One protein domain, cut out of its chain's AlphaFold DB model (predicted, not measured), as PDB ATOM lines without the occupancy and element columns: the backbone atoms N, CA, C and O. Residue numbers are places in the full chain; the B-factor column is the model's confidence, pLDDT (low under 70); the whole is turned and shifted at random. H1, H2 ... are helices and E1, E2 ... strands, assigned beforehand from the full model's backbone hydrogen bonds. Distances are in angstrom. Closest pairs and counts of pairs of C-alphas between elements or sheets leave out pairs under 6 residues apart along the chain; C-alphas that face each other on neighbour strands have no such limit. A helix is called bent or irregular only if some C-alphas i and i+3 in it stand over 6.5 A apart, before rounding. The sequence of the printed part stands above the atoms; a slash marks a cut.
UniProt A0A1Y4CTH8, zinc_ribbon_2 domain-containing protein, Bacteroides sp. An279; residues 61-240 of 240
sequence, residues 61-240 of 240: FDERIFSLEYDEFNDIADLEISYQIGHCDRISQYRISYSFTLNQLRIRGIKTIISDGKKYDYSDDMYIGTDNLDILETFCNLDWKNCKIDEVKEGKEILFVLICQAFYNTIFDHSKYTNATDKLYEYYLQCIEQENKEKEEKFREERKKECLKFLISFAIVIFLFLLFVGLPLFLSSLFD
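Overview. This is residues 61 to 240 of the 240 residues of the protein "zinc_ribbon_2 domain-containing protein" of Bacteroides sp. An279 (UniProt A0A1Y4CTH8). A small head of two sheets and three shorter helices sits at one end of one very long helix, H4, which makes the long axis and whose residues 196 to 221 stick out free. In the head, a strongly twisted antiparallel sheet, E1 - E2 - E3 - E4 - E7, has H2 and H3 over one face and H1 over the other, and a second, small antiparallel sheet runs E6 - E5 - E8. The printed part has 180 residues, with four named helices and eight named strands in the order E1 E2 H1 E3 E4 E5 E6 E7 H2 E8 H3 H4, of mixed class, helices and strands. The whole is extended, with a radius of gyration of the C-alphas of 28.6 A and spans of 105 by 45 by 28 A.

Arrangement. E1, residues 66 to 71, and E2, residues 76 to 81, form a hairpin, with N 69 and O 78 within hydrogen-bond range at 2.9 A. E3, residues 95 to 99, is antiparallel to E2, with N 79 and O 98 at 2.8 A. E3 and E4, residues 104 to 108, form a hairpin, with N 106 and O 97 at 2.8 A. The edge strand E7, residues 125 to 128, is antiparallel to E4, with N 107 and O 126 at 2.9 A. H1, residues 83 to 93, is on this sheet at a height of 8.7 A and is irregular, its C-alphas 89 and 92 being 8.3 A apart. E5, residues 112 to 115, and E6, residues 118 to 121, form a hairpin, with N 120 and O 113 at 2.8 A. E8, residues 147 to 149, is antiparallel to E5, with N 114 and O 148 at 2.8 A. H2, residues 133 to 140, and H3, residues 157 to 172, are on the same face of the larger sheet, opposite to H1. H3 has a height of 9.5 A and runs along the strands, at 3 degrees to E3 on the local plane. H2 and H3 touch, the closest C-alphas being those of Cys 140 and Gln 165, 5.2 A apart. H3 and H4, residues 180 to 239, form a helical hairpin at a shallow tilt of 32 degrees, the closest C-alphas being those of Ala 166 and Ala 180, 4.9 A apart. H4 touches H1 with its residues 185 to 192 alone, about perpendicular at 76 degrees, the closest C-alphas being those of Ile 85 and Tyr 188, 6.4 A apart. Every O i to N i+4 pair is within hydrogen-bond range in H2 and H3, against 54 of 56 in H4 and 2 of 7 in H1, where 4 of 8 O i to N i+3 pairs are.

Along the chain. E1 begins at C-alpha 66 (259.191, 277.700, 357.004) and spans 16.4 A; E2 spans 16.5 A. H3 spans 21.9 A. H4 spans 87.2 A, from C-alpha 180 (270.877, 280.635, 354.396) to C-alpha 239 (253.971, 223.876, 290.384).

Size, cuts and confidence. The two C-alphas farthest apart, those of Asp 131 and Asp 240, are 105.1 A apart. H4 has a kink of 28 degrees near residue 226. The printed part has no cut and no long link. Residues 88 to 94 and residue 240 have pLDDT under 70; the mean of the printed part is 88.4.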
ATOM      1  N   PHE A  61     259.848 285.377 359.294       91.62
ATOM      2  CA  PHE A  61     260.538 284.248 358.673       91.62
ATOM      3  C   PHE A  61     260.243 284.192 357.172       91.62
ATOM      4  O   PHE A  61     259.361 284.888 356.669       91.62
ATOM      5  N   ASP A  62     261.010 283.377 356.456       93.50
ATOM      6  CA  ASP A  62     260.815 283.136 355.030       93.50
ATOM      7  C   ASP A  62     259.786 282.021 354.806       93.50
ATOM      8  O   ASP A  62     260.068 280.847 355.050       93.50
ATOM      9  N   GLU A  63     258.595 282.382 354.330       93.00
ATOM     10  CA  GLU A  63     257.481 281.450 354.099       93.00
ATOM     11  C   GLU A  63     257.756 280.423 352.986       93.00
ATOM     12  O   GLU A  63     257.051 279.420 352.878       93.00
ATOM     13  N   ARG A  64     258.793 280.628 352.158       92.88
ATOM     14  CA  ARG A  64     259.237 279.602 351.196       92.88
ATOM     15  C   ARG A  64     259.861 278.408 351.917       92.88
ATOM     16  O   ARG A  64     259.779 277.279 351.434       92.88
ATOM     17  N   ILE A  65     260.503 278.673 353.055       93.31
ATOM     18  CA  ILE A  65     261.289 277.702 353.817       93.31
ATOM     19  C   ILE A  65     260.531 277.172 355.022       93.31
ATOM     20  O   ILE A  65     260.613 275.978 355.300       93.31
ATOM     21  N   PHE A  66     259.810 278.037 355.731       93.75
ATOM     22  CA  PHE A  66     259.191 277.700 357.004       93.75
ATOM     23  C   PHE A  66     257.673 277.843 356.973       93.75
ATOM     24  O   PHE A  66     257.116 278.678 356.262       93.75
ATOM     25  N   SER A  67     257.013 277.062 357.819       92.31
ATOM     26  CA  SER A  67     255.599 277.192 358.156       92.31
ATOM     27  C   SER A  67     255.436 277.319 359.666       92.31
ATOM     28  O   SER A  67     256.081 276.605 360.426       92.31
ATOM     29  N   LEU A  68     254.569 278.230 360.106       91.50
ATOM     30  CA  LEU A  68     254.247 278.413 361.519       91.50
ATOM     31  C   LEU A  68     252.946 277.682 361.853       91.50
ATOM     32  O   LEU A  68     251.862 278.145 361.475       91.50
ATOM     33  N   GLU A  69     253.062 276.581 362.588       89.75
ATOM     34  CA  GLU A  69     251.927 275.858 363.150       89.75
ATOM     35  C   GLU A  69     251.567 276.446 364.517       89.75
ATOM     36  O   GLU A  69     252.435 276.772 365.326       89.75
ATOM     37  N   TYR A  70     250.272 276.646 364.760       86.75
ATOM     38  CA  TYR A  70     249.775 277.195 366.017       86.75
ATOM     39  C   TYR A  70     248.559 276.405 366.489       86.75
ATOM     40  O   TYR A  70     247.535 276.367 365.806       86.75
ATOM     41  N   ASP A  71     248.689 275.793 367.659       84.00
ATOM     42  CA  ASP A  71     247.627 275.116 368.386       84.00
ATOM     43  C   ASP A  71     246.994 276.094 369.384       84.00
ATOM     44  O   ASP A  71     247.542 276.378 370.451       84.00
ATOM     45  N   GLU A  72     245.811 276.599 369.031       82.19
ATOM     46  CA  GLU A  72     245.042 277.535 369.856       82.19
ATOM     47  C   GLU A  72     244.570 276.933 371.187       82.19
ATOM     48  O   GLU A  72     244.367 277.672 372.151       82.19
ATOM     49  N   PHE A  73     244.364 275.613 371.255       82.06
ATOM     50  CA  PHE A  73     243.853 274.950 372.455       82.06
ATOM     51  C   PHE A  73     244.939 274.803 373.511       82.06
ATOM     52  O   PHE A  73     244.684 275.032 374.694       82.06
ATOM     53  N   ASN A  74     246.137 274.410 373.076       81.94
ATOM     54  CA  ASN A  74     247.275 274.203 373.963       81.94
ATOM     55  C   ASN A  74     248.158 275.453 374.111       81.94
ATOM     56  O   ASN A  74     249.056 275.447 374.950       81.94
ATOM     57  N   ASP A  75     247.894 276.513 373.334       78.31
ATOM     58  CA  ASP A  75     248.727 277.723 373.240       78.31
ATOM     59  C   ASP A  75     250.189 277.365 372.902       78.31
ATOM     60  O   ASP A  75     251.153 277.857 373.495       78.31
ATOM     61  N   ILE A  76     250.340 276.424 371.962       82.69
ATOM     62  CA  ILE A  76     251.630 275.928 371.474       82.69
ATOM     63  C   ILE A  76     251.831 276.428 370.055       82.69
ATOM     64  O   ILE A  76     250.935 276.343 369.219       82.69
ATOM     65  N   ALA A  77     253.021 276.940 369.778       88.25
ATOM     66  CA  ALA A  77     253.417 277.310 368.436       88.25
ATOM     67  C   ALA A  77     254.751 276.666 368.095       88.25
ATOM     68  O   ALA A  77     255.685 276.742 368.902       88.25
ATOM     69  N   ASP A  78     254.840 276.137 366.879       91.31
ATOM     70  CA  ASP A  78     256.045 275.524 366.340       91.31
ATOM     71  C   ASP A  78     256.351 276.113 364.952       91.31
ATOM     72  O   ASP A  78     255.486 276.190 364.076       91.31
ATOM     73  N   LEU A  79     257.588 276.576 364.745       93.19
ATOM     74  CA  LEU A  79     258.097 276.916 363.417       93.19
ATOM     75  C   LEU A  79     258.723 275.661 362.815       93.19
ATOM     76  O   LEU A  79     259.735 275.168 363.314       93.19
ATOM     77  N   GLU A  80     258.141 275.164 361.738       92.94
ATOM     78  CA  GLU A  80     258.576 273.949 361.060       92.94
ATOM     79  C   GLU A  80     259.150 274.258 359.680       92.94
ATOM     80  O   GLU A  80     258.881 275.307 359.091       92.94
ATOM     81  N   ILE A  81     259.929 273.322 359.139       91.50
ATOM     82  CA  ILE A  81     260.282 273.339 357.719       91.50
ATOM     83  C   ILE A  81     259.016 273.090 356.900       91.50
ATOM     84  O   ILE A  81     258.264 272.157 357.175       91.50
ATOM     85  N   SER A  82     258.798 273.915 355.875       89.31
ATOM     86  CA  SER A  82     257.628 273.803 355.013       89.31
ATOM     87  C   SER A  82     257.562 272.416 354.375       89.31
ATOM     88  O   SER A  82     258.578 271.806 354.022       89.31
ATOM     89  N   TYR A  83     256.340 271.910 354.199       84.19
ATOM     90  CA  TYR A  83     256.097 270.570 353.663       84.19
ATOM     91  C   TYR A  83     256.838 270.313 352.343       84.19
ATOM     92  O   TYR A  83     257.347 269.215 352.117       84.19
ATOM     93  N   GLN A  84     256.905 271.332 351.483       82.00
ATOM     94  CA  GLN A  84     257.571 271.292 350.186       82.00
ATOM     95  C   GLN A  84     259.076 271.047 350.330       82.00
ATOM     96  O   GLN A  84     259.608 270.143 349.689       82.00
ATOM     97  N   ILE A  85     259.744 271.801 351.207       83.44
ATOM     98  CA  ILE A  85     261.174 271.628 351.479       83.44
ATOM     99  C   ILE A  85     261.422 270.278 352.159       83.44
ATOM    100  O   ILE A  85     262.331 269.554 351.761       83.44
ATOM    101  N   GLY A  86     260.579 269.888 353.121       73.38
ATOM    102  CA  GLY A  86     260.689 268.594 353.805       73.38
ATOM    103  C   GLY A  86     260.491 267.380 352.884       73.38
ATOM    104  O   GLY A  86     260.997 266.293 353.171       73.38
ATOM    105  N   HIS A  87     259.783 267.553 351.762       70.81
ATOM    106  CA  HIS A  87     259.586 266.516 350.744       70.81
ATOM    107  C   HIS A  87     260.740 266.373 349.758       70.81
ATOM    108  O   HIS A  87     260.818 265.350 349.074       70.81
ATOM    109  N   CYS A  88     261.640 267.352 349.704       68.31
ATOM    110  CA  CYS A  88     262.850 267.263 348.910       68.31
ATOM    111  C   CYS A  88     263.655 266.013 349.325       68.31
ATOM    112  O   CYS A  88     264.011 265.850 350.494       68.31
ATOM    113  N   ASP A  89     263.902 265.095 348.384       58.03
ATOM    114  CA  ASP A  89     264.804 263.938 348.531       58.03
ATOM    115  C   ASP A  89     264.495 262.894 349.631       58.03
ATOM    116  O   ASP A  89     265.344 262.052 349.930       58.03
ATOM    117  N   ARG A  90     263.274 262.858 350.191       54.78
ATOM    118  CA  ARG A  90     262.900 262.019 351.360       54.78
ATOM    119  C   ARG A  90     263.605 262.393 352.668       54.78
ATOM    120  O   ARG A  90     263.833 261.521 353.509       54.78
ATOM    121  N   ILE A  91     263.821 263.680 352.920       52.84
ATOM    122  CA  ILE A  91     264.200 264.177 354.261       52.84
ATOM    123  C   ILE A  91     263.184 263.850 355.366       52.84
ATOM    124  O   ILE A  91     263.478 263.982 356.546       52.84
ATOM    125  N   SER A  92     262.048 263.263 354.996       49.34
ATOM    126  CA  SER A  92     261.035 262.626 355.846       49.34
ATOM    127  C   SER A  92     261.492 261.718 357.010       49.34
ATOM    128  O   SER A  92     260.618 261.240 357.729       49.34
ATOM    129  N   GLN A  93     262.785 261.439 357.213       55.28
ATOM    130  CA  GLN A  93     263.247 260.659 358.369       55.28
ATOM    131  C   GLN A  93     263.495 261.518 359.617       55.28
ATOM    132  O   GLN A  93     263.142 261.079 360.709       55.28
ATOM    133  N   TYR A  94     263.986 262.753 359.476       68.25
ATOM    134  CA  TYR A  94     264.283 263.617 360.621       68.25
ATOM    135  C   TYR A  94     263.333 264.818 360.696       68.25
ATOM    136  O   TYR A  94     262.914 265.382 359.685       68.25
ATOM    137  N   ARG A  95     262.948 265.199 361.921       81.56
ATOM    138  CA  ARG A  95     262.057 266.342 362.180       81.56
ATOM    139  C   ARG A  95     262.836 267.442 362.877       81.56
ATOM    140  O   ARG A  95     263.435 267.194 363.922       81.56
ATOM    141  N   ILE A  96     262.796 268.641 362.302       89.44
ATOM    142  CA  ILE A  96     263.393 269.842 362.884       89.44
ATOM    143  C   ILE A  96     262.300 270.898 363.006       89.44
ATOM    144  O   ILE A  96     261.705 271.287 362.000       89.44
ATOM    145  N   SER A  97     262.040 271.344 364.231       92.88
ATOM    146  CA  SER A  97     261.054 272.384 364.517       92.88
ATOM    147  C   SER A  97     261.478 273.228 365.709       92.88
ATOM    148  O   SER A  97     262.127 272.741 366.633       92.88
ATOM    149  N   TYR A  98     261.130 274.510 365.694       92.62
ATOM    150  CA  TYR A  98     261.375 275.410 366.811       92.62
ATOM    151  C   TYR A  98     260.098 275.630 367.607       92.62
ATOM    152  O   TYR A  98     259.153 276.208 367.077       92.62
ATOM    153  N   SER A  99     260.094 275.230 368.879       91.38
ATOM    154  CA  SER A  99     258.957 275.467 369.762       91.38
ATOM    155  C   SER A  99     259.096 276.800 370.477       91.38
ATOM    156  O   SER A  99     260.018 276.999 371.273       91.38
ATOM    157  N   PHE A 100     258.154 277.710 370.238       85.06
ATOM    158  CA  PHE A 100     258.149 279.024 370.887       85.06
ATOM    159  C   PHE A 100     257.785 278.927 372.369       85.06
ATOM    160  O   PHE A 100     258.276 279.713 373.175       85.06
ATOM    161  N   THR A 101     256.961 277.945 372.739       83.50
ATOM    162  CA  THR A 101     256.539 277.722 374.128       83.50
ATOM    163  C   THR A 101     257.689 277.200 374.985       83.50
ATOM    164  O   THR A 101     257.848 277.621 376.129       83.50
ATOM    165  N   LEU A 102     258.507 276.300 374.431       84.31
ATOM    166  CA  LEU A 102     259.689 275.763 375.116       84.31
ATOM    167  C   LEU A 102     260.941 276.623 374.905       84.31
ATOM    168  O   LEU A 102     261.925 276.438 375.615       84.31
ATOM    169  N   ASN A 103     260.896 277.560 373.954       86.69
ATOM    170  CA  ASN A 103     262.023 278.385 373.523       86.69
ATOM    171  C   ASN A 103     263.250 277.541 373.128       86.69
ATOM    172  O   ASN A 103     264.378 277.815 373.541       86.69
ATOM    173  N   GLN A 104     262.999 276.464 372.378       93.44
ATOM    174  CA  GLN A 104     264.001 275.465 372.012       93.44
ATOM    175  C   GLN A 104     263.772 274.941 370.591       93.44
ATOM    176  O   GLN A 104     262.649 274.625 370.193       93.44
ATOM    177  N   LEU A 105     264.869 274.797 369.848       95.88
ATOM    178  CA  LEU A 105     264.931 274.063 368.592       95.88
ATOM    179  C   LEU A 105     265.011 272.573 368.899       95.88
ATOM    180  O   LEU A 105     265.942 272.111 369.553       95.88
ATOM    181  N   ARG A 106     264.055 271.816 368.390       94.56
ATOM    182  CA  ARG A 106     264.040 270.369 368.481       94.56
ATOM    183  C   ARG A 106     264.597 269.761 367.201       94.56
ATOM    184  O   ARG A 106     264.116 270.076 366.117       94.56
ATOM    185  N   ILE A 107     265.565 268.861 367.329       92.06
ATOM    186  CA  ILE A 107     266.126 268.077 366.222       92.06
ATOM    187  C   ILE A 107     265.957 266.598 366.562       92.06
ATOM    188  O   ILE A 107     266.417 266.151 367.610       92.06
ATOM    189  N   ARG A 108     265.294 265.840 365.685       89.50
ATOM    190  CA  ARG A 108     265.049 264.402 365.861       89.50
ATOM    191  C   ARG A 108     265.606 263.562 364.734       89.50
ATOM    192  O   ARG A 108     265.442 263.972 363.598       89.50
ATOM    193  N   GLY A 109     266.111 262.366 365.029       85.88
ATOM    194  CA  GLY A 109     266.580 261.400 364.021       85.88
ATOM    195  C   GLY A 109     268.042 261.579 363.606       85.88
ATOM    196  O   GLY A 109     268.466 261.015 362.608       85.88
ATOM    197  N   ILE A 110     268.814 262.368 364.360       87.12
ATOM    198  CA  ILE A 110     270.250 262.575 364.134       87.12
ATOM    199  C   ILE A 110     270.994 262.067 365.369       87.12
ATOM    200  O   ILE A 110     271.016 262.749 366.394       87.12
ATOM    201  N   LYS A 111     271.573 260.864 365.305       87.00
ATOM    202  CA  LYS A 111     272.294 260.244 366.432       87.00
ATOM    203  C   LYS A 111     273.802 260.303 366.261       87.00
ATOM    204  O   LYS A 111     274.520 260.334 367.256       87.00
ATOM    205  N   THR A 112     274.308 260.298 365.032       90.25
ATOM    206  CA  THR A 112     275.744 260.226 364.768       90.25
ATOM    207  C   THR A 112     276.139 261.083 363.577       90.25
ATOM    208  O   THR A 112     275.693 260.880 362.452       90.25
ATOM    209  N   ILE A 113     277.102 261.970 363.812       91.12
ATOM    210  CA  ILE A 113     277.759 262.759 362.770       91.12
ATOM    211  C   ILE A 113     279.233 262.371 362.727       91.12
ATOM    212  O   ILE A 113     279.893 262.274 363.761       91.12
ATOM    213  N   ILE A 114     279.769 262.155 361.531       91.31
ATOM    214  CA  ILE A 114     281.202 261.972 361.299       91.31
ATOM    215  C   ILE A 114     281.660 263.089 360.371       91.31
ATOM    216  O   ILE A 114     281.282 263.094 359.207       91.31
ATOM    217  N   SER A 115     282.485 264.008 360.867       89.31
ATOM    218  CA  SER A 115     283.062 265.111 360.081       89.31
ATOM    219  C   SER A 115     284.535 265.246 360.419       89.31
ATOM    220  O   SER A 115     284.912 265.142 361.588       89.31
ATOM    221  N   ASP A 116     285.379 265.446 359.409       84.56
ATOM    222  CA  ASP A 116     286.820 265.690 359.586       84.56
ATOM    223  C   ASP A 116     287.534 264.622 360.439       84.56
ATOM    224  O   ASP A 116     288.417 264.905 361.251       84.56
ATOM    225  N   GLY A 117     287.107 263.364 360.297       81.62
ATOM    226  CA  GLY A 117     287.642 262.228 361.054       81.62
ATOM    227  C   GLY A 117     287.223 262.175 362.528       81.62
ATOM    228  O   GLY A 117     287.674 261.288 363.252       81.62
ATOM    229  N   LYS A 118     286.355 263.083 362.984       87.19
ATOM    230  CA  LYS A 118     285.768 263.070 364.326       87.19
ATOM    231  C   LYS A 118     284.358 262.504 364.279       87.19
ATOM    232  O   LYS A 118     283.582 262.834 363.387       87.19
ATOM    233  N   LYS A 119     284.033 261.671 365.267       92.00
ATOM    234  CA  LYS A 119     282.687 261.144 365.494       92.00
ATOM    235  C   LYS A 119     282.028 261.925 366.626       92.00
ATOM    236  O   LYS A 119     282.627 262.082 367.689       92.00
ATOM    237  N   TYR A 120     280.807 262.370 366.387       90.12
ATOM    238  CA  TYR A 120     279.939 263.052 367.332       90.12
ATOM    239  C   TYR A 120     278.711 262.173 367.541       90.12
ATOM    240  O   TYR A 120     278.079 261.772 366.565       90.12
ATOM    241  N   ASP A 121     278.406 261.857 368.794       91.81
ATOM    242  CA  ASP A 121     277.254 261.041 369.166       91.81
ATOM    243  C   ASP A 121     276.264 261.903 369.955       91.81
ATOM    244  O   ASP A 121     276.644 262.600 370.897       91.81
ATOM    245  N   TYR A 122     274.998 261.843 369.557       89.69
ATOM    246  CA  TYR A 122     273.900 262.656 370.065       89.69
ATOM    247  C   TYR A 122     272.700 261.791 370.458       89.69
ATOM    248  O   TYR A 122     272.590 260.619 370.088       89.69
ATOM    249  N   SER A 123     271.784 262.375 371.234       87.31
ATOM    250  CA  SER A 123     270.483 261.763 371.487       87.31
ATOM    251  C   SER A 123     269.608 261.820 370.237       87.31
ATOM    252  O   SER A 123     269.662 262.772 369.469       87.31
ATOM    253  N   ASP A 124     268.736 260.823 370.078       85.62
ATOM    254  CA  ASP A 124     267.758 260.788 368.983       85.62
ATOM    255  C   ASP A 124     266.791 261.983 368.991       85.62
ATOM    256  O   ASP A 124     266.233 262.328 367.959       85.62
ATOM    257  N   ASP A 125     266.589 262.599 370.158       90.75
ATOM    258  CA  ASP A 125     265.776 263.794 370.375       90.75
ATOM    259  C   ASP A 125     266.655 264.824 371.091       90.75
ATOM    260  O   ASP A 125     267.058 264.615 372.240       90.75
ATOM    261  N   MET A 126     267.015 265.893 370.388       92.62
ATOM    262  CA  MET A 126     267.842 266.984 370.894       92.62
ATOM    263  C   MET A 126     267.013 268.250 371.035       92.62
ATOM    264  O   MET A 126     266.243 268.596 370.141       92.62
ATOM    265  N   TYR A 127     267.242 268.968 372.130       94.44
ATOM    266  CA  TYR A 127     266.648 270.271 372.401       94.44
ATOM    267  C   TYR A 127     267.772 271.295 372.522       94.44
ATOM    268  O   TYR A 127     268.649 271.168 373.379       94.44
ATOM    269  N   ILE A 128     267.760 272.284 371.636       95.19
ATOM    270  CA  ILE A 128     268.772 273.330 371.550       95.19
ATOM    271  C   ILE A 128     268.127 274.663 371.920       95.19
ATOM    272  O   ILE A 128     267.244 275.154 371.220       95.19
ATOM    273  N   GLY A 129     268.563 275.233 373.035       91.62
ATOM    274  CA  GLY A 129     268.235 276.577 373.485       91.62
ATOM    275  C   GLY A 129     269.438 277.511 373.364       91.62
ATOM    276  O   GLY A 129     270.412 277.243 372.662       91.62
ATOM    277  N   THR A 130     269.378 278.638 374.069       86.75
ATOM    278  CA  THR A 130     270.495 279.592 374.139       86.75
ATOM    279  C   THR A 130     271.658 279.110 375.005       86.75
ATOM    280  O   THR A 130     272.763 279.627 374.882       86.75
ATOM    281  N   ASP A 131     271.425 278.131 375.875       89.56
ATOM    282  CA  ASP A 131     272.389 277.551 376.810       89.56
ATOM    283  C   ASP A 131     273.331 276.518 376.173       89.56
ATOM    284  O   ASP A 131     274.401 276.254 376.717       89.56
ATOM    285  N   ASN A 132     272.960 275.963 375.020       92.44
ATOM    286  CA  ASN A 132     273.732 274.963 374.274       92.44
ATOM    287  C   ASN A 132     273.752 275.251 372.759       92.44
ATOM    288  O   ASN A 132     273.763 274.342 371.921       92.44
ATOM    289  N   LEU A 133     273.735 276.539 372.400       93.38
ATOM    290  CA  LEU A 133     273.684 277.003 371.013       93.38
ATOM    291  C   LEU A 133     274.940 276.623 370.202       93.38
ATOM    292  O   LEU A 133     274.875 276.518 368.977       93.38
ATOM    293  N   ASP A 134     276.061 276.352 370.873       94.50
ATOM    294  CA  ASP A 134     277.315 275.863 370.288       94.50
ATOM    295  C   ASP A 134     277.145 274.533 369.529       94.50
ATOM    296  O   ASP A 134     277.844 274.275 368.544       94.50
ATOM    297  N   ILE A 135     276.163 273.714 369.923       93.88
ATOM    298  CA  ILE A 135     275.785 272.499 369.192       93.88
ATOM    299  C   ILE A 135     275.238 272.865 367.807       93.88
ATOM    300  O   ILE A 135     275.689 272.321 366.796       93.88
ATOM    301  N   LEU A 136     274.310 273.823 367.733       95.19
ATOM    302  CA  LEU A 136     273.767 274.281 366.453       95.19
ATOM    303  C   LEU A 136     274.837 274.989 365.619       95.19
ATOM    304  O   LEU A 136     274.894 274.786 364.411       95.19
ATOM    305  N   GLU A 137     275.726 275.770 366.241       95.62
ATOM    306  CA  GLU A 137     276.877 276.351 365.539       95.62
ATOM    307  C   GLU A 137     277.782 275.278 364.935       95.62
ATOM    308  O   GLU A 137     278.243 275.428 363.802       95.62
ATOM    309  N   THR A 138     278.013 274.180 365.658       94.25
ATOM    310  CA  THR A 138     278.765 273.033 365.142       94.25
ATOM    311  C   THR A 138     278.093 272.486 363.886       94.25
ATOM    312  O   THR A 138     278.760 272.336 362.864       94.25
ATOM    313  N   PHE A 139     276.772 272.277 363.911       94.31
ATOM    314  CA  PHE A 139     276.008 271.797 362.752       94.31
ATOM    315  C   PHE A 139     276.044 272.765 361.568       94.31
ATOM    316  O   PHE A 139     276.253 272.345 360.430       94.31
ATOM    317  N   CYS A 140     275.914 274.066 361.825       95.69
ATOM    318  CA  CYS A 140     275.986 275.104 360.801       95.69
ATOM    319  C   CYS A 140     277.346 275.171 360.090       95.69
ATOM    320  O   CYS A 140     277.413 275.684 358.973       95.69
ATOM    321  N   ASN A 141     278.419 274.699 360.731       94.56
ATOM    322  CA  ASN A 141     279.794 274.813 360.241       94.56
ATOM    323  C   ASN A 141     280.395 273.480 359.764       94.56
ATOM    324  O   ASN A 141     281.584 273.441 359.451       94.56
ATOM    325  N   LEU A 142     279.605 272.401 359.698       93.00
ATOM    326  CA  LEU A 142     280.066 271.123 359.152       93.00
ATOM    327  C   LEU A 142     280.527 271.292 357.698       93.00
ATOM    328  O   LEU A 142     279.825 271.897 356.877       93.00
ATOM    329  N   ASP A 143     281.671 270.697 357.352       91.06
ATOM    330  CA  ASP A 143     282.050 270.527 355.951       91.06
ATOM    331  C   ASP A 143     281.197 269.414 355.343       91.06
ATOM    332  O   ASP A 143     281.557 268.239 355.346       91.06
ATOM    333  N   TRP A 144     280.039 269.793 354.809       88.50
ATOM    334  CA  TRP A 144     279.080 268.872 354.203       88.50
ATOM    335  C   TRP A 144     279.663 268.013 353.071       88.50
ATOM    336  O   TRP A 144     279.062 267.000 352.730       88.50
ATOM    337  N   LYS A 145     280.812 268.378 352.476       89.88
ATOM    338  CA  LYS A 145     281.485 267.543 351.462       89.88
ATOM    339  C   LYS A 145     282.257 266.377 352.069       89.88
ATOM    340  O   LYS A 145     282.460 265.374 351.394       89.88
ATOM    341  N   ASN A 146     282.702 266.532 353.310       88.69
ATOM    342  CA  ASN A 146     283.531 265.579 354.045       88.69
ATOM    343  C   ASN A 146     282.860 265.157 355.360       88.69
ATOM    344  O   ASN A 146     283.527 264.803 356.336       88.69
ATOM    345  N   CYS A 147     281.529 265.195 355.373       89.75
ATOM    346  CA  CYS A 147     280.702 264.838 356.506       89.75
ATOM    347  C   CYS A 147     279.760 263.703 356.111       89.75
ATOM    348  O   CYS A 147     279.295 263.625 354.977       89.75
ATOM    349  N   LYS A 148     279.478 262.830 357.071       89.88
ATOM    350  CA  LYS A 148     278.437 261.818 356.986       89.88
ATOM    351  C   LYS A 148     277.539 261.948 358.200       89.88
ATOM    352  O   LYS A 148     278.022 261.925 359.332       89.88
ATOM    353  N   ILE A 149     276.244 262.049 357.951       88.50
ATOM    354  CA  ILE A 149     275.222 262.182 358.984       88.50
ATOM    355  C   ILE A 149     274.349 260.934 358.913       88.50
ATOM    356  O   ILE A 149     273.971 260.496 357.826       88.50
ATOM    357  N   ASP A 150     274.094 260.304 360.053       81.88
ATOM    358  CA  ASP A 150     273.194 259.161 360.099       81.88
ATOM    359  C   ASP A 150     271.773 259.550 359.678       81.88
ATOM    360  O   ASP A 150     271.359 260.696 359.803       81.88
ATOM    361  N   GLU A 151     271.046 258.597 359.094       77.19
ATOM    362  CA  GLU A 151     269.684 258.805 358.564       77.19
ATOM    363  C   GLU A 151     269.578 259.855 357.425       77.19
ATOM    364  O   GLU A 151     268.537 259.975 356.776       77.19
ATOM    365  N   VAL A 152     270.677 260.536 357.072       81.06
ATOM    366  CA  VAL A 152     270.805 261.394 355.889       81.06
ATOM    367  C   VAL A 152     271.392 260.589 354.730       81.06
ATOM    368  O   VAL A 152     272.365 259.843 354.866       81.06
ATOM    369  N   LYS A 153     270.776 260.714 353.552       79.50
ATOM    370  CA  LYS A 153     271.278 260.087 352.325       79.50
ATOM    371  C   LYS A 153     272.587 260.759 351.900       79.50
ATOM    372  O   LYS A 153     272.653 261.981 351.842       79.50
ATOM    373  N   GLU A 154     273.571 259.951 351.515       80.75
ATOM    374  CA  GLU A 154     274.865 260.431 351.018       80.75
ATOM    375  C   GLU A 154     274.700 261.481 349.904       80.75
ATOM    376  O   GLU A 154     273.940 261.287 348.946       80.75
ATOM    377  N   GLY A 155     275.404 262.605 350.055       80.94
ATOM    378  CA  GLY A 155     275.339 263.768 349.171       80.94
ATOM    379  C   GLY A 155     274.229 264.767 349.521       80.94
ATOM    380  O   GLY A 155     274.093 265.787 348.838       80.94
ATOM    381  N   LYS A 156     273.427 264.499 350.560       83.94
ATOM    382  CA  LYS A 156     272.336 265.373 351.036       83.94
ATOM    383  C   LYS A 156     272.641 266.041 352.379       83.94
ATOM    384  O   LYS A 156     271.820 266.803 352.879       83.94
ATOM    385  N   GLU A 157     273.842 265.862 352.919       88.12
ATOM    386  CA  GLU A 157     274.323 266.498 354.152       88.12
ATOM    387  C   GLU A 157     274.296 268.030 354.065       88.12
ATOM    388  O   GLU A 157     274.025 268.713 355.052       88.12
ATOM    389  N   ILE A 158     274.488 268.584 352.863       90.81
ATOM    390  CA  ILE A 158     274.349 270.023 352.605       90.81
ATOM    391  C   ILE A 158     272.972 270.555 353.019       90.81
ATOM    392  O   ILE A 158     272.877 271.666 353.534       90.81
ATOM    393  N   LEU A 159     271.909 269.768 352.843       89.56
ATOM    394  CA  LEU A 159     270.553 270.194 353.163       89.56
ATOM    395  C   LEU A 159     270.352 270.301 354.679       89.56
ATOM    396  O   LEU A 159     269.793 271.287 355.153       89.56
ATOM    397  N   PHE A 160     270.898 269.359 355.452       90.44
ATOM    398  CA  PHE A 160     270.929 269.459 356.913       90.44
ATOM    399  C   PHE A 160     271.644 270.735 357.384       90.44
ATOM    400  O   PHE A 160     271.103 271.477 358.206       90.44
ATOM    401  N   VAL A 161     272.819 271.032 356.819       93.38
ATOM    402  CA  VAL A 161     273.592 272.237 357.166       93.38
ATOM    403  C   VAL A 161     272.814 273.512 356.830       93.38
ATOM    404  O   VAL A 161     272.716 274.408 357.667       93.38
ATOM    405  N   LEU A 162     272.216 273.592 355.638       94.56
ATOM    406  CA  LEU A 162     271.431 274.755 355.213       94.56
ATOM    407  C   LEU A 162     270.184 274.968 356.085       94.56
ATOM    408  O   LEU A 162     269.872 276.109 356.420       94.56
ATOM    409  N   ILE A 163     269.508 273.893 356.503       93.69
ATOM    410  CA  ILE A 163     268.383 273.964 357.447       93.69
ATOM    411  C   ILE A 163     268.845 274.516 358.800       93.69
ATOM    412  O   ILE A 163     268.226 275.445 359.322       93.69
ATOM    413  N   CYS A 164     269.949 274.003 359.348       94.94
ATOM    414  CA  CYS A 164     270.505 274.495 360.610       94.94
ATOM    415  C   CYS A 164     270.860 275.985 360.524       94.94
ATOM    416  O   CYS A 164     270.483 276.761 361.401       94.94
ATOM    417  N   GLN A 165     271.511 276.406 359.435       97.00
ATOM    418  CA  GLN A 165     271.850 277.811 359.193       97.00
ATOM    419  C   GLN A 165     270.603 278.695 359.072       97.00
ATOM    420  O   GLN A 165     270.587 279.802 359.609       97.00
ATOM    421  N   ALA A 166     269.550 278.215 358.404       95.94
ATOM    422  CA  ALA A 166     268.297 278.949 358.257       95.94
ATOM    423  C   ALA A 166     267.585 279.131 359.607       95.94
ATOM    424  O   ALA A 166     267.135 280.239 359.903       95.94
ATOM    425  N   PHE A 167     267.526 278.095 360.452       95.62
ATOM    426  CA  PHE A 167     267.006 278.221 361.820       95.62
ATOM    427  C   PHE A 167     267.869 279.151 362.671       95.62
ATOM    428  O   PHE A 167     267.323 280.013 363.354       95.62
ATOM    429  N   TYR A 168     269.200 279.034 362.592       95.81
ATOM    430  CA  TYR A 168     270.115 279.928 363.303       95.81
ATOM    431  C   TYR A 168     269.832 281.390 362.956       95.81
ATOM    432  O   TYR A 168     269.604 282.209 363.848       95.81
ATOM    433  N   ASN A 169     269.782 281.694 361.656       94.06
ATOM    434  CA  ASN A 169     269.507 283.034 361.164       94.06
ATOM    435  C   ASN A 169     268.104 283.526 361.553       94.06
ATOM    436  O   ASN A 169     267.921 284.689 361.884       94.06
ATOM    437  N   THR A 170     267.097 282.656 361.513       91.88
ATOM    438  CA  THR A 170     265.699 283.068 361.716       91.88
ATOM    439  C   THR A 170     265.340 283.218 363.189       91.88
ATOM    440  O   THR A 170     264.545 284.083 363.532       91.88
ATOM    441  N   ILE A 171     265.887 282.381 364.066       92.31
ATOM    442  CA  ILE A 171     265.463 282.316 365.468       92.31
ATOM    443  C   ILE A 171     266.447 283.021 366.402       92.31
ATOM    444  O   ILE A 171     266.020 283.714 367.324       92.31
ATOM    445  N   PHE A 172     267.751 282.824 366.197       89.69
ATOM    446  CA  PHE A 172     268.758 283.141 367.211       89.69
ATOM    447  C   PHE A 172     269.583 284.389 366.872       89.69
ATOM    448  O   PHE A 172     269.781 285.234 367.740       89.69
ATOM    449  N   ASP A 173     270.043 284.536 365.626       87.56
ATOM    450  CA  ASP A 173     270.808 285.709 365.181       87.56
ATOM    451  C   ASP A 173     270.613 285.979 363.683       87.56
ATOM    452  O   ASP A 173     271.257 285.374 362.821       87.56
ATOM    453  N   HIS A 174     269.787 286.977 363.380       85.69
ATOM    454  CA  HIS A 174     269.469 287.417 362.020       85.69
ATOM    455  C   HIS A 174     270.654 287.958 361.214       85.69
ATOM    456  O   HIS A 174     270.542 288.115 359.997       85.69
ATOM    457  N   SER A 175     271.787 288.243 361.854       87.38
ATOM    458  CA  SER A 175     272.995 288.723 361.181       87.38
ATOM    459  C   SER A 175     273.959 287.599 360.793       87.38
ATOM    460  O   SER A 175     274.834 287.800 359.947       87.38
ATOM    461  N   LYS A 176     273.785 286.397 361.355       87.56
ATOM    462  CA  LYS A 176     274.628 285.232 361.071       87.56
ATOM    463  C   LYS A 176     273.955 284.346 360.027       87.56
ATOM    464  O   LYS A 176     272.785 284.021 360.159       87.56
ATOM    465  N   TYR A 177     274.689 283.950 358.986       93.38
ATOM    466  CA  TYR A 177     274.162 283.160 357.857       93.38
ATOM    467  C   TYR A 177     273.015 283.845 357.079       93.38
ATOM    468  O   TYR A 177     272.040 283.207 356.696       93.38
ATOM    469  N   THR A 178     273.143 285.145 356.797       90.88
ATOM    470  CA  THR A 178     272.088 285.998 356.198       90.88
ATOM    471  C   THR A 178     271.489 285.527 354.871       90.88
ATOM    472  O   THR A 178     270.414 285.986 354.504       90.88
ATOM    473  N   ASN A 179     272.157 284.637 354.135       92.38
ATOM    474  CA  ASN A 179     271.665 284.069 352.876       92.38
ATOM    475  C   ASN A 179     271.296 282.583 352.976       92.38
ATOM    476  O   ASN A 179     271.183 281.910 351.953       92.38
ATOM    477  N   ALA A 180     271.155 282.050 354.190       93.94
ATOM    478  CA  ALA A 180     270.877 280.635 354.396       93.94
ATOM    479  C   ALA A 180     269.528 280.215 353.805       93.94
ATOM    480  O   ALA A 180     269.464 279.192 353.130       93.94
ATOM    481  N   THR A 181     268.473 281.011 354.001       93.44
ATOM    482  CA  THR A 181     267.137 280.715 353.460       93.44
ATOM    483  C   THR A 181     267.120 280.741 351.934       93.44
ATOM    484  O   THR A 181     266.552 279.842 351.322       93.44
ATOM    485  N   ASP A 182     267.806 281.704 351.310       95.56
ATOM    486  CA  ASP A 182     267.934 281.773 349.850       95.56
ATOM    487  C   ASP A 182     268.706 280.572 349.294       95.56
ATOM    488  O   ASP A 182     268.219 279.901 348.389       95.56
ATOM    489  N   LYS A 183     269.862 280.235 349.878       95.31
ATOM    490  CA  LYS A 183     270.647 279.055 349.474       95.31
ATOM    491  C   LYS A 183     269.869 277.755 349.642       95.31
ATOM    492  O   LYS A 183     269.954 276.871 348.794       95.31
ATOM    493  N   LEU A 184     269.123 277.630 350.738       93.94
ATOM    494  CA  LEU A 184     268.258 276.485 350.997       93.94
ATOM    495  C   LEU A 184     267.162 276.374 349.931       93.94
ATOM    496  O   LEU A 184     266.926 275.291 349.395       93.94
ATOM    497  N   TYR A 185     266.537 277.495 349.579       93.50
ATOM    498  CA  TYR A 185     265.513 277.532 348.544       93.50
ATOM    499  C   TYR A 185     266.084 277.203 347.158       93.50
ATOM    500  O   TYR A 185     265.500 276.413 346.419       93.50
ATOM    501  N   GLU A 186     267.251 277.747 346.810       94.31
ATOM    502  CA  GLU A 186     267.959 277.426 345.566       94.31
ATOM    503  C   GLU A 186     268.317 275.938 345.484       94.31
ATOM    504  O   GLU A 186     268.086 275.308 344.450       94.31
ATOM    505  N   TYR A 187     268.824 275.356 346.574       91.56
ATOM    506  CA  TYR A 187     269.120 273.926 346.642       91.56
ATOM    507  C   TYR A 187     267.862 273.077 346.419       91.56
ATOM    508  O   TYR A 187     267.880 272.117 345.647       91.56
ATOM    509  N   TYR A 188     266.744 273.455 347.042       89.81
ATOM    510  CA  TYR A 188     265.455 272.804 346.823       89.81
ATOM    511  C   TYR A 188     265.020 272.845 345.351       89.81
ATOM    512  O   TYR A 188     264.641 271.814 344.790       89.81
ATOM    513  N   LEU A 189     265.130 274.003 344.690       90.81
ATOM    514  CA  LEU A 189     264.795 274.129 343.268       90.81
ATOM    515  C   LEU A 189     265.663 273.219 342.388       90.81
ATOM    516  O   LEU A 189     265.142 272.581 341.471       90.81
ATOM    517  N   GLN A 190     266.960 273.110 342.689       90.62
ATOM    518  CA  GLN A 190     267.873 272.212 341.973       90.62
ATOM    519  C   GLN A 190     267.466 270.743 342.121       90.62
ATOM    520  O   GLN A 190     267.508 269.990 341.147       90.62
ATOM    521  N   CYS A 191     267.028 270.335 343.312       86.06
ATOM    522  CA  CYS A 191     266.579 268.967 343.550       86.06
ATOM    523  C   CYS A 191     265.303 268.640 342.762       86.06
ATOM    524  O   CYS A 191     265.235 267.590 342.124       86.06
ATOM    525  N   ILE A 192     264.333 269.561 342.705       87.00
ATOM    526  CA  ILE A 192     263.137 269.396 341.859       87.00
ATOM    527  C   ILE A 192     263.518 269.267 340.385       87.00
ATOM    528  O   ILE A 192     262.986 268.418 339.667       87.00
ATOM    529  N   GLU A 193     264.425 270.122 339.910       89.69
ATOM    530  CA  GLU A 193     264.875 270.088 338.522       89.69
ATOM    531  C   GLU A 193     265.530 268.740 338.190       89.69
ATOM    532  O   GLU A 193     265.240 268.150 337.145       89.69
ATOM    533  N   GLN A 194     266.370 268.228 339.092       87.50
ATOM    534  CA  GLN A 194     267.004 266.926 338.939       87.50
ATOM    535  C   GLN A 194     265.972 265.790 338.918       87.50
ATOM    536  O   GLN A 194     265.997 264.970 337.999       87.50
ATOM    537  N   GLU A 195     265.023 265.765 339.856       85.69
ATOM    538  CA  GLU A 195     263.965 264.749 339.873       85.69
ATOM    539  C   GLU A 195     263.134 264.747 338.586       85.69
ATOM    540  O   GLU A 195     262.748 263.687 338.083       85.69
ATOM    541  N   ASN A 196     262.825 265.927 338.049       88.62
ATOM    542  CA  ASN A 196     262.064 266.045 336.810       88.62
ATOM    543  C   ASN A 196     262.857 265.497 335.618       88.62
ATOM    544  O   ASN A 196     262.300 264.740 334.823       88.62
ATOM    545  N   LYS A 197     264.161 265.790 335.534       91.00
ATOM    546  CA  LYS A 197     265.048 265.219 334.506       91.00
ATOM    547  C   LYS A 197     265.105 263.693 334.587       91.00
ATOM    548  O   LYS A 197     264.954 263.025 333.565       91.00
ATOM    549  N   GLU A 198     265.246 263.135 335.790       89.69
ATOM    550  CA  GLU A 198     265.269 261.680 336.005       89.69
ATOM    551  C   GLU A 198     263.936 261.018 335.604       89.69
ATOM    552  O   GLU A 198     263.921 259.971 334.949       89.69
ATOM    553  N   LYS A 199     262.796 261.644 335.934       90.12
ATOM    554  CA  LYS A 199     261.458 261.177 335.519       90.12
ATOM    555  C   LYS A 199     261.292 261.203 333.997       90.12
ATOM    556  O   LYS A 199     260.789 260.236 333.421       90.12
ATOM    557  N   GLU A 200     261.725 262.275 333.335       93.81
ATOM    558  CA  GLU A 200     261.675 262.396 331.873       93.81
ATOM    559  C   GLU A 200     262.555 261.360 331.167       93.81
ATOM    560  O   GLU A 200     262.144 260.778 330.155       93.81
ATOM    561  N   GLU A 201     263.758 261.114 331.687       95.12
ATOM    562  CA  GLU A 201     264.672 260.109 331.152       95.12
ATOM    563  C   GLU A 201     264.080 258.705 331.288       95.12
ATOM    564  O   GLU A 201     264.008 257.970 330.299       95.12
ATOM    565  N   LYS A 202     263.528 258.377 332.458       94.56
ATOM    566  CA  LYS A 202     262.843 257.101 332.688       94.56
ATOM    567  C   LYS A 202     261.659 256.902 331.736       94.56
ATOM    568  O   LYS A 202     261.551 255.851 331.103       94.56
ATOM    569  N   PHE A 203     260.822 257.924 331.549       94.25
ATOM    570  CA  PHE A 203     259.709 257.871 330.595       94.25
ATOM    571  C   PHE A 203     260.194 257.704 329.144       94.25
ATOM    572  O   PHE A 203     259.582 257.008 328.328       94.25
ATOM    573  N   ARG A 204     261.325 258.326 328.788       94.44
ATOM    574  CA  ARG A 204     261.961 258.152 327.475       94.44
ATOM    575  C   ARG A 204     262.462 256.721 327.279       94.44
ATOM    576  O   ARG A 204     262.277 256.172 326.192       94.44
ATOM    577  N   GLU A 205     263.076 256.115 328.289       95.25
ATOM    578  CA  GLU A 205     263.513 254.717 328.237       95.25
ATOM    579  C   GLU A 205     262.345 253.734 328.136       95.25
ATOM    580  O   GLU A 205     262.410 252.783 327.355       95.25
ATOM    581  N   GLU A 206     261.267 253.965 328.886       94.75
ATOM    582  CA  GLU A 206     260.056 253.144 328.830       94.75
ATOM    583  C   GLU A 206     259.434 253.176 327.429       94.75
ATOM    584  O   GLU A 206     259.224 252.116 326.834       94.75
ATOM    585  N   ARG A 207     259.286 254.362 326.823       93.56
ATOM    586  CA  ARG A 207     258.810 254.488 325.433       93.56
ATOM    587  C   ARG A 207     259.711 253.780 324.423       93.56
ATOM    588  O   ARG A 207     259.209 253.156 323.488       93.56
ATOM    589  N   LYS A 208     261.039 253.841 324.590       94.75
ATOM    590  CA  LYS A 208     261.977 253.090 323.733       94.75
ATOM    591  C   LYS A 208     261.758 251.580 323.860       94.75
ATOM    592  O   LYS A 208     261.729 250.887 322.844       94.75
ATOM    593  N   LYS A 209     261.578 251.073 325.085       95.06
ATOM    594  CA  LYS A 209     261.296 249.652 325.347       95.06
ATOM    595  C   LYS A 209     259.964 249.222 324.731       95.06
ATOM    596  O   LYS A 209     259.900 248.149 324.137       95.06
ATOM    597  N   GLU A 210     258.921 250.043 324.827       94.19
ATOM    598  CA  GLU A 210     257.622 249.773 324.196       94.19
ATOM    599  C   GLU A 210     257.699 249.770 322.668       94.19
ATOM    600  O   GLU A 210     257.211 248.837 322.032       94.19
ATOM    601  N   CYS A 211     258.378 250.754 322.072       93.88
ATOM    602  CA  CYS A 211     258.588 250.807 320.626       93.88
ATOM    603  C   CYS A 211     259.360 249.577 320.126       93.88
ATOM    604  O   CYS A 211     258.965 248.952 319.143       93.88
ATOM    605  N   LEU A 212     260.408 249.164 320.847       95.06
ATOM    606  CA  LEU A 212     261.160 247.952 320.522       95.06
ATOM    607  C   LEU A 212     260.286 246.692 320.618       95.06
ATOM    608  O   LEU A 212     260.324 245.857 319.717       95.06
ATOM    609  N   LYS A 213     259.457 246.563 321.664       94.50
ATOM    610  CA  LYS A 213     258.491 245.455 321.791       94.50
ATOM    611  C   LYS A 213     257.499 245.429 320.629       94.50
ATOM    612  O   LYS A 213     257.209 244.350 320.108       94.50
ATOM    613  N   PHE A 214     256.999 246.591 320.213       93.81
ATOM    614  CA  PHE A 214     256.097 246.707 319.070       93.81
ATOM    615  C   PHE A 214     256.781 246.273 317.769       93.81
ATOM    616  O   PHE A 214     256.226 245.452 317.044       93.81
ATOM    617  N   LEU A 215     258.005 246.746 317.506       95.12
ATOM    618  CA  LEU A 215     258.780 246.365 316.320       95.12
ATOM    619  C   LEU A 215     259.059 244.859 316.268       95.12
ATOM    620  O   LEU A 215     258.882 244.243 315.220       95.12
ATOM    621  N   ILE A 216     259.442 244.254 317.396       95.44
ATOM    622  CA  ILE A 216     259.647 242.802 317.494       95.44
ATOM    623  C   ILE A 216     258.336 242.057 317.212       95.44
ATOM    624  O   ILE A 216     258.319 241.124 316.415       95.44
ATOM    625  N   SER A 217     257.229 242.491 317.818       93.69
ATOM    626  CA  SER A 217     255.914 241.866 317.616       93.69
ATOM    627  C   SER A 217     255.465 241.963 316.155       93.69
ATOM    628  O   SER A 217     255.007 240.979 315.579       93.69
ATOM    629  N   PHE A 218     255.653 243.124 315.529       94.88
ATOM    630  CA  PHE A 218     255.348 243.349 314.119       94.88
ATOM    631  C   PHE A 218     256.205 242.470 313.196       94.88
ATOM    632  O   PHE A 218     255.675 241.842 312.280       94.88
ATOM    633  N   ALA A 219     257.508 242.350 313.472       94.62
ATOM    634  CA  ALA A 219     258.406 241.471 312.723       94.62
ATOM    635  C   ALA A 219     257.998 239.992 312.830       94.62
ATOM    636  O   ALA A 219     258.012 239.283 311.826       94.62
ATOM    637  N   ILE A 220     257.575 239.536 314.016       95.75
ATOM    638  CA  ILE A 220     257.052 238.177 314.221       95.75
ATOM    639  C   ILE A 220     255.787 237.952 313.384       95.75
ATOM    640  O   ILE A 220     255.681 236.932 312.710       95.75
ATOM    641  N   VAL A 221     254.847 238.902 313.378       94.25
ATOM    642  CA  VAL A 221     253.614 238.798 312.578       94.25
ATOM    643  C   VAL A 221     253.926 238.708 311.082       94.25
ATOM    644  O   VAL A 221     253.381 237.837 310.406       94.25
ATOM    645  N   ILE A 222     254.835 239.545 310.569       93.94
ATOM    646  CA  ILE A 222     255.282 239.471 309.168       93.94
ATOM    647  C   ILE A 222     255.923 238.114 308.874       93.94
ATOM    648  O   ILE A 222     255.597 237.486 307.871       93.94
ATOM    649  N   PHE A 223     256.819 237.646 309.744       94.12
ATOM    650  CA  PHE A 223     257.498 236.367 309.564       94.12
ATOM    651  C   PHE A 223     256.509 235.195 309.514       94.12
ATOM    652  O   PHE A 223     256.590 234.359 308.616       94.12
ATOM    653  N   LEU A 224     255.525 235.170 310.420       94.00
ATOM    654  CA  LEU A 224     254.457 234.169 310.424       94.00
ATOM    655  C   LEU A 224     253.592 234.259 309.159       94.00
ATOM    656  O   LEU A 224     253.283 233.234 308.557       94.00
ATOM    657  N   PHE A 225     253.241 235.467 308.709       92.81
ATOM    658  CA  PHE A 225     252.487 235.654 307.468       92.81
ATOM    659  C   PHE A 225     253.250 235.120 306.245       92.81
ATOM    660  O   PHE A 225     252.681 234.405 305.419       92.81
ATOM    661  N   LEU A 226     254.551 235.405 306.143       91.88
ATOM    662  CA  LEU A 226     255.393 234.883 305.066       91.88
ATOM    663  C   LEU A 226     255.493 233.352 305.105       91.88
ATOM    664  O   LEU A 226     255.429 232.724 304.052       91.88
ATOM    665  N   LEU A 227     255.592 232.748 306.290       92.25
ATOM    666  CA  LEU A 227     255.656 231.292 306.462       92.25
ATOM    667  C   LEU A 227     254.354 230.574 306.088       92.25
ATOM    668  O   LEU A 227     254.399 229.550 305.413       92.25
ATOM    669  N   PHE A 228     253.209 231.086 306.544       91.12
ATOM    670  CA  PHE A 228     251.924 230.382 306.436       91.12
ATOM    671  C   PHE A 228     251.072 230.802 305.237       91.12
ATOM    672  O   PHE A 228     250.192 230.047 304.836       91.12
ATOM    673  N   VAL A 229     251.308 231.983 304.667       87.94
ATOM    674  CA  VAL A 229     250.527 232.504 303.533       87.94
ATOM    675  C   VAL A 229     251.421 232.717 302.321       87.94
ATOM    676  O   VAL A 229     251.144 232.182 301.251       87.94
ATOM    677  N   GLY A 230     252.523 233.452 302.488       84.31
ATOM    678  CA  GLY A 230     253.424 233.782 301.381       84.31
ATOM    679  C   GLY A 230     254.072 232.552 300.743       84.31
ATOM    680  O   GLY A 230     254.010 232.380 299.528       84.31
ATOM    681  N   LEU A 231     254.661 231.675 301.559       86.00
ATOM    682  CA  LEU A 231     255.392 230.498 301.092       86.00
ATOM    683  C   LEU A 231     254.480 229.464 300.403       86.00
ATOM    684  O   LEU A 231     254.845 229.027 299.313       86.00
ATOM    685  N   PRO A 232     253.293 229.097 300.935       87.06
ATOM    686  CA  PRO A 232     252.387 228.189 300.234       87.06
ATOM    687  C   PRO A 232     251.874 228.749 298.907       87.06
ATOM    688  O   PRO A 232     251.807 228.005 297.932       87.06
ATOM    689  N   LEU A 233     251.551 230.047 298.837       81.44
ATOM    690  CA  LEU A 233     251.123 230.689 297.588       81.44
ATOM    691  C   LEU A 233     252.242 230.692 296.543       81.44
ATOM    692  O   LEU A 233     252.007 230.355 295.385       81.44
ATOM    693  N   PHE A 234     253.466 231.017 296.960       81.56
ATOM    694  CA  PHE A 234     254.634 230.998 296.086       81.56
ATOM    695  C   PHE A 234     254.948 229.587 295.569       81.56
ATOM    696  O   PHE A 234     255.153 229.401 294.371       81.56
ATOM    697  N   LEU A 235     254.932 228.581 296.447       82.31
ATOM    698  CA  LEU A 235     255.128 227.185 296.051       82.31
ATOM    699  C   LEU A 235     254.022 226.715 295.103       82.31
ATOM    700  O   LEU A 235     254.334 226.095 294.096       82.31
ATOM    701  N   SER A 236     252.760 227.061 295.367       78.31
ATOM    702  CA  SER A 236     251.646 226.712 294.472       78.31
ATOM    703  C   SER A 236     251.857 227.285 293.066       78.31
ATOM    704  O   SER A 236     251.719 226.562 292.093       78.31
ATOM    705  N   SER A 237     252.321 228.536 292.952       79.44
ATOM    706  CA  SER A 237     252.607 229.171 291.654       79.44
ATOM    707  C   SER A 237     253.824 228.625 290.894       79.44
ATOM    708  O   SER A 237     254.009 228.964 289.733       79.44
ATOM    709  N   LEU A 238     254.688 227.840 291.546       79.06
ATOM    710  CA  LEU A 238     255.849 227.196 290.914       79.06
ATOM    711  C   LEU A 238     255.524 225.808 290.349       79.06
ATOM    712  O   LEU A 238     256.314 225.276 289.569       79.06
ATOM    713  N   PHE A 239     254.419 225.208 290.794       71.00
ATOM    714  CA  PHE A 239     253.971 223.876 290.384       71.00
ATOM    715  C   PHE A 239     252.730 223.905 289.470       71.00
ATOM    716  O   PHE A 239     252.303 222.834 289.037       71.00
ATOM    717  N   ASP A 240     252.209 225.096 289.159       56.62
ATOM    718  CA  ASP A 240     251.282 225.384 288.049       56.62
ATOM    719  C   ASP A 240     252.060 225.850 286.801       56.62
ATOM    720  O   ASP A 240     251.656 225.479 285.673       56.62
TER     721      ASP A 240